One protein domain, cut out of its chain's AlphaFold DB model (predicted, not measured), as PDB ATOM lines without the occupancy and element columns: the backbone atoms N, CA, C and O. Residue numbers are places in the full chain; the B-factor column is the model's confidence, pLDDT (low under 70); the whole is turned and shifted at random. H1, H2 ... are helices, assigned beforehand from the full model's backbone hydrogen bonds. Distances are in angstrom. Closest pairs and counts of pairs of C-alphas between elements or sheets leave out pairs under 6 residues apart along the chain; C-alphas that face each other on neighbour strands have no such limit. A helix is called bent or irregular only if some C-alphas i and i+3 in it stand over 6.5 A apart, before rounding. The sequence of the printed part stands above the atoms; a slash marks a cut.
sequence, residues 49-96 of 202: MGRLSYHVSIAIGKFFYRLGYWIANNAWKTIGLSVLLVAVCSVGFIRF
ATOM      1  N   MET A  49       0.502 -38.838 -42.826       69.44
ATOM      2  CA  MET A  49       0.214 -39.114 -41.411       69.44
ATOM      3  C   MET A  49       1.319 -38.654 -40.443       69.44
ATOM      4  O   MET A  49       1.014 -38.211 -39.343       69.44
ATOM      5  N   GLY A  50       2.588 -38.710 -40.839       75.69
ATOM      6  CA  GLY A  50       3.727 -38.207 -40.073       75.69
ATOM      7  C   GLY A  50       3.804 -36.678 -40.041       75.69
ATOM      8  O   GLY A  50       4.069 -36.101 -38.990       75.69
ATOM      9  N   ARG A  51       3.471 -36.002 -41.151       75.25
ATOM     10  CA  ARG A  51       3.328 -34.531 -41.174       75.25
ATOM     11  C   ARG A  51       2.140 -34.080 -40.325       75.25
ATOM     12  O   ARG A  51       2.268 -33.121 -39.568       75.25
ATOM     13  N   LEU A  52       1.015 -34.797 -40.393       78.81
ATOM     14  CA  LEU A  52      -0.135 -34.561 -39.521       78.81
ATOM     15  C   LEU A  52       0.229 -34.796 -38.050       78.81
ATOM     16  O   LEU A  52      -0.065 -33.948 -37.218       78.81
ATOM     17  N   SER A  53       0.917 -35.896 -37.738       83.94
ATOM     18  CA  SER A  53       1.378 -36.213 -36.384       83.94
ATOM     19  C   SER A  53       2.283 -35.114 -35.828       83.94
ATOM     20  O   SER A  53       2.025 -34.620 -34.736       83.94
ATOM     21  N   TYR A  54       3.259 -34.639 -36.604       85.75
ATOM     22  CA  TYR A  54       4.138 -33.542 -36.202       85.75
ATOM     23  C   TYR A  54       3.375 -32.229 -35.967       85.75
ATOM     24  O   TYR A  54       3.570 -31.561 -34.949       85.75
ATOM     25  N   HIS A  55       2.449 -31.879 -36.865       84.38
ATOM     26  CA  HIS A  55       1.596 -30.700 -36.699       84.38
ATOM     27  C   HIS A  55       0.689 -30.803 -35.470       84.38
ATOM     28  O   HIS A  55       0.534 -29.818 -34.749       84.38
ATOM     29  N   VAL A  56       0.123 -31.981 -35.210       89.38
ATOM     30  CA  VAL A  56      -0.701 -32.261 -34.030       89.38
ATOM     31  C   VAL A  56       0.144 -32.145 -32.763       89.38
ATOM     32  O   VAL A  56      -0.254 -31.434 -31.846       89.38
ATOM     33  N   SER A  57       1.343 -32.729 -32.724       89.56
ATOM     34  CA  SER A  57       2.255 -32.624 -31.578       89.56
ATOM     35  C   SER A  57       2.663 -31.178 -31.283       89.56
ATOM     36  O   SER A  57       2.634 -30.755 -30.127       89.56
ATOM     37  N   ILE A  58       2.967 -30.377 -32.310       90.31
ATOM     38  CA  ILE A  58       3.264 -28.946 -32.138       90.31
ATOM     39  C   ILE A  58       2.031 -28.171 -31.672       90.31
ATOM     40  O   ILE A  58       2.142 -27.301 -30.806       90.31
ATOM     41  N   ALA A  59       0.859 -28.447 -32.248       90.75
ATOM     42  CA  ALA A  59      -0.381 -27.779 -31.875       90.75
ATOM     43  C   ALA A  59      -0.747 -28.071 -30.415       90.75
ATOM     44  O   ALA A  59      -1.057 -27.145 -29.670       90.75
ATOM     45  N   ILE A  60      -0.625 -29.331 -29.993       92.38
ATOM     46  CA  ILE A  60      -0.832 -29.780 -28.616       92.38
ATOM     47  C   ILE A  60       0.175 -29.113 -27.673       92.38
ATOM     48  O   ILE A  60      -0.226 -28.559 -26.651       92.38
ATOM     49  N   GLY A  61       1.464 -29.091 -28.027       91.75
ATOM     50  CA  GLY A  61       2.497 -28.435 -27.221       91.75
ATOM     51  C   GLY A  61       2.232 -26.938 -27.036       91.75
ATOM     52  O   GLY A  61       2.253 -26.429 -25.916       91.75
ATOM     53  N   LYS A  62       1.884 -26.228 -28.118       91.81
ATOM     54  CA  LYS A  62       1.505 -24.805 -28.062       91.81
ATOM     55  C   LYS A  62       0.214 -24.581 -27.274       91.81
ATOM     56  O   LYS A  62       0.100 -23.575 -26.575       91.81
ATOM     57  N   PHE A  63      -0.750 -25.490 -27.382       92.38
ATOM     58  CA  PHE A  63      -2.012 -25.422 -26.653       92.38
ATOM     59  C   PHE A  63      -1.793 -25.575 -25.148       92.38
ATOM     60  O   PHE A  63      -2.207 -24.700 -24.392       92.38
ATOM     61  N   PHE A  64      -1.077 -26.615 -24.715       93.69
ATOM     62  CA  PHE A  64      -0.771 -26.820 -23.301       93.69
ATOM     63  C   PHE A  64       0.121 -25.721 -22.733       93.69
ATOM     64  O   PHE A  64      -0.116 -25.288 -21.610       93.69
ATOM     65  N   TYR A  65       1.078 -25.202 -23.507       92.81
ATOM     66  CA  TYR A  65       1.887 -24.062 -23.078       92.81
ATOM     67  C   TYR A  65       1.028 -22.811 -22.843       92.81
ATOM     68  O   TYR A  65       1.140 -22.164 -21.804       92.81
ATOM     69  N   ARG A  66       0.111 -22.491 -23.768       90.00
ATOM     70  CA  ARG A  66      -0.815 -21.355 -23.614       90.00
ATOM     71  C   ARG A  66      -1.805 -21.567 -22.472       90.00
ATOM     72  O   ARG A  66      -2.081 -20.620 -21.743       90.00
ATOM     73  N   LEU A  67      -2.320 -22.783 -22.313       88.38
ATOM     74  CA  LEU A  67      -3.236 -23.143 -21.235       88.38
ATOM     75  C   LEU A  67      -2.539 -23.044 -19.872       88.38
ATOM     76  O   LEU A  67      -3.060 -22.395 -18.972       88.38
ATOM     77  N   GLY A  68      -1.337 -23.607 -19.745       89.12
ATOM     78  CA  GLY A  68      -0.511 -23.526 -18.542       89.12
ATOM     79  C   GLY A  68      -0.129 -22.089 -18.195       89.12
ATOM     80  O   GLY A  68      -0.282 -21.679 -17.048       89.12
ATOM     81  N   TYR A  69       0.269 -21.286 -19.187       90.88
ATOM     82  CA  TYR A  69       0.538 -19.857 -18.997       90.88
ATOM     83  C   TYR A  69      -0.708 -19.091 -18.528       90.88
ATOM     84  O   TYR A  69      -0.629 -18.243 -17.641       90.88
ATOM     85  N   TRP A  70      -1.882 -19.412 -19.077       86.88
ATOM     86  CA  TRP A  70      -3.147 -18.796 -18.679       86.88
ATOM     87  C   TRP A  70      -3.560 -19.172 -17.249       86.88
ATOM     88  O   TRP A  70      -4.009 -18.305 -16.499       86.88
ATOM     89  N   ILE A  71      -3.334 -20.429 -16.850       91.31
ATOM     90  CA  ILE A  71      -3.550 -20.907 -15.479       91.31
ATOM     91  C   ILE A  71      -2.595 -20.211 -14.500       91.31
ATOM     92  O   ILE A  71      -3.039 -19.707 -13.469       91.31
ATOM     93  N   ALA A  72      -1.309 -20.119 -14.845       88.81
ATOM     94  CA  ALA A  72      -0.290 -19.500 -14.000       88.81
ATOM     95  C   ALA A  72      -0.501 -17.987 -13.814       88.81
ATOM     96  O   ALA A  72      -0.307 -17.469 -12.718       88.81
ATOM     97  N   ASN A  73      -0.940 -17.277 -14.859       89.75
ATOM     98  CA  ASN A  73      -1.139 -15.827 -14.810       89.75
ATOM     99  C   ASN A  73      -2.347 -15.408 -13.949       89.75
ATOM    100  O   ASN A  73      -2.409 -14.270 -13.486       89.75
ATOM    101  N   ASN A  74      -3.342 -16.285 -13.746       85.88
ATOM    102  CA  ASN A  74      -4.491 -15.959 -12.898       85.88
ATOM    103  C   ASN A  74      -5.174 -17.192 -12.280       85.88
ATOM    104  O   ASN A  74      -6.291 -17.565 -12.656       85.88
ATOM    105  N   ALA A  75      -4.515 -17.785 -11.281       88.12
ATOM    106  CA  ALA A  75      -4.973 -19.000 -10.604       88.12
ATOM    107  C   ALA A  75      -6.418 -18.895 -10.071       88.12
ATOM    108  O   ALA A  75      -7.223 -19.806 -10.273       88.12
ATOM    109  N   TRP A  76      -6.801 -17.754  -9.488       89.50
ATOM    110  CA  TRP A  76      -8.145 -17.543  -8.936       89.50
ATOM    111  C   TRP A  76      -9.263 -17.677  -9.976       89.50
ATOM    112  O   TRP A  76     -10.292 -18.299  -9.702       89.50
ATOM    113  N   LYS A  77      -9.060 -17.159 -11.193       90.06
ATOM    114  CA  LYS A  77     -10.046 -17.301 -12.277       90.06
ATOM    115  C   LYS A  77     -10.179 -18.748 -12.737       90.06
ATOM    116  O   LYS A  77     -11.284 -19.183 -13.049       90.06
ATOM    117  N   THR A  78      -9.078 -19.497 -12.752       92.38
ATOM    118  CA  THR A  78      -9.101 -20.907 -13.165       92.38
ATOM    119  C   THR A  78      -9.803 -21.806 -12.157       92.38
ATOM    120  O   THR A  78     -10.609 -22.636 -12.568       92.38
ATOM    121  N   ILE A  79      -9.603 -21.565 -10.857       92.06
ATOM    122  CA  ILE A  79     -10.330 -22.259  -9.786       92.06
ATOM    123  C   ILE A  79     -11.831 -21.969  -9.904       92.06
ATOM    124  O   ILE A  79     -12.644 -22.894  -9.908       92.06
ATOM    125  N   GLY A  80     -12.198 -20.694 -10.080       94.38
ATOM    126  CA  GLY A  80     -13.591 -20.294 -10.290       94.38
ATOM    127  C   GLY A  80     -14.222 -20.975 -11.507       94.38
ATOM    128  O   GLY A  80     -15.325 -21.505 -11.410       94.38
ATOM    129  N   LEU A  81     -13.502 -21.035 -12.631       93.56
ATOM    130  CA  LEU A  81     -13.965 -21.703 -13.846       93.56
ATOM    131  C   LEU A  81     -14.127 -23.217 -13.655       93.56
ATOM    132  O   LEU A  81     -15.134 -23.770 -14.091       93.56
ATOM    133  N   SER A  82     -13.178 -23.887 -12.993       93.81
ATOM    134  CA  SER A  82     -13.281 -25.328 -12.731       93.81
ATOM    135  C   SER A  82     -14.454 -25.658 -11.815       93.81
ATOM    136  O   SER A  82     -15.195 -26.600 -12.087       93.81
ATOM    137  N   VAL A  83     -14.674 -24.852 -10.771       95.38
ATOM    138  CA  VAL A  83     -15.804 -25.032  -9.849       95.38
ATOM    139  C   VAL A  83     -17.123 -24.768 -10.569       95.38
ATOM    140  O   VAL A  83     -18.064 -25.538 -10.410       95.38
ATOM    141  N   LEU A  84     -17.188 -23.729 -11.405       96.00
ATOM    142  CA  LEU A  84     -18.370 -23.421 -12.206       96.00
ATOM    143  C   LEU A  84     -18.695 -24.548 -13.191       96.00
ATOM    144  O   LEU A  84     -19.853 -24.936 -13.306       96.00
ATOM    145  N   LEU A  85     -17.689 -25.119 -13.858       95.56
ATOM    146  CA  LEU A  85     -17.877 -26.254 -14.761       95.56
ATOM    147  C   LEU A  85     -18.422 -27.472 -14.008       95.56
ATOM    148  O   LEU A  85     -19.424 -28.050 -14.428       95.56
ATOM    149  N   VAL A  86     -17.817 -27.825 -12.871       95.94
ATOM    150  CA  VAL A  86     -18.295 -28.930 -12.025       95.94
ATOM    151  C   VAL A  86     -19.721 -28.672 -11.543       95.94
ATOM    152  O   VAL A  86     -20.548 -29.583 -11.583       95.94
ATOM    153  N   ALA A  87     -20.043 -27.441 -11.139       94.94
ATOM    154  CA  ALA A  87     -21.386 -27.069 -10.711       94.94
ATOM    155  C   ALA A  87     -22.405 -27.235 -11.847       94.94
ATOM    156  O   ALA A  87     -23.437 -27.870 -11.642       94.94
ATOM    157  N   VAL A  88     -22.098 -26.754 -13.057       95.25
ATOM    158  CA  VAL A  88     -22.963 -26.910 -14.239       95.25
ATOM    159  C   VAL A  88     -23.164 -28.387 -14.583       95.25
ATOM    160  O   VAL A  88     -24.297 -28.812 -14.801       95.25
ATOM    161  N   CYS A  89     -22.105 -29.200 -14.565       92.56
ATOM    162  CA  CYS A  89     -22.226 -30.648 -14.748       92.56
ATOM    163  C   CYS A  89     -23.080 -31.295 -13.646       92.56
ATOM    164  O   CYS A  89     -23.863 -32.204 -13.923       92.56
ATOM    165  N   SER A  90     -22.984 -30.797 -12.413       92.62
ATOM    166  CA  SER A  90     -23.730 -31.328 -11.273       92.62
ATOM    167  C   SER A  90     -25.230 -31.037 -11.345       92.62
ATOM    168  O   SER A  90     -26.024 -31.834 -10.851       92.62
ATOM    169  N   VAL A  91     -25.649 -29.960 -12.020       93.62
ATOM    170  CA  VAL A  91     -27.073 -29.681 -12.296       93.62
ATOM    171  C   VAL A  91     -27.731 -30.843 -13.053       93.62
ATOM    172  O   VAL A  91     -28.907 -31.133 -12.832       93.62
ATOM    173  N   GLY A  92     -26.977 -31.578 -13.879       89.69
ATOM    174  CA  GLY A  92     -27.470 -32.775 -14.566       89.69
ATOM    175  C   GLY A  92     -27.982 -33.865 -13.616       89.69
ATOM    176  O   GLY A  92     -28.934 -34.573 -13.952       89.69
ATOM    177  N   PHE A  93     -27.440 -33.955 -12.396       88.38
ATOM    178  CA  PHE A  93     -27.898 -34.923 -11.394       88.38
ATOM    179  C   PHE A  93     -29.297 -34.621 -10.848       88.38
ATOM    180  O   PHE A  93     -29.936 -35.524 -10.313       88.38
ATOM    181  N   ILE A  94     -29.823 -33.404 -11.022       86.12
ATOM    182  CA  ILE A  94     -31.189 -33.066 -10.588       86.12
ATOM    183  C   ILE A  94     -32.231 -33.881 -11.372       86.12
ATOM    184  O   ILE A  94     -33.263 -34.256 -10.823       86.12
ATOM    185  N   ARG A  95     -31.952 -34.231 -12.637       85.12
ATOM    186  CA  ARG A  95     -32.813 -35.118 -13.446       85.12
ATOM    187  C   ARG A  95     -32.463 -36.602 -13.322       85.12
ATOM    188  O   ARG A  95     -32.932 -37.401 -14.131       85.12
ATOM    189  N   PHE A  96     -31.659 -37.002 -12.338       86.62
ATOM    190  CA  PHE A  96     -31.276 -38.400 -12.186       86.62
ATOM    191  C   PHE A  96     -32.471 -39.263 -11.750       86.62
ATOM    192  O   PHE A  96     -32.889 -39.253 -10.591       86.62
TER     193      PHE A  96
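Overview. This is residues 49 to 96 of the 202 residues of an uncharacterized protein of Anopheles maculatus (UniProt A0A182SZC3). What shape do these atoms make? Two long helices, H1 and then H2, form an open V, with their near ends at the corner by residue 74 and their far ends well separated. How much is printed, and of what class is it? The printed part has 48 residues with two named helices and no named strand, and the class is all helix. How far does it spread? It is extended, with a radius of gyration of the C-alphas of 16.4 A, and its C-alphas span 46 by 30 by 5 A, only just flat.

Arrangement. How does the longest helix, H1, residues 49 to 73, stand to H2, residues 75 to 95? They are close but not clearly touching, with 1 pair of C-alphas within 8 A. The closest C-alphas are those of Ile 71 and Thr 78, 6.0 A apart. At what angle do they stand? Their lines are about perpendicular, at 74 degrees, and their centres are 24.9 A apart. What do the backbones show? In H1 every O i to N i+4 pair is within hydrogen-bond range; in H2 13 of 17 are.

Along the chain. Where does H1 run? It goes from C-alpha 49 at (0.214, -39.114, -41.411) to C-alpha 73 at (-1.139, -15.827, -14.810), 35.4 A. Where does H2 run? It goes from C-alpha 75 at (-4.973, -19.000, -10.604) to C-alpha 95 at (-32.813, -35.118, -13.446), 32.3 A. Is either helix bent? Neither H1 nor H2 is bent.

Size, cuts and confidence. How large is it? The two C-alphas farthest apart, those of Arg 51 and Ile 94, are 46.1 A apart. Is there a cut or a long link? The printed part has no cut, and the link from H1 to H2, residue 74, is tight. Where is confidence low? Residue 49 is under 70, and the mean pLDDT of the printed part is 89.4.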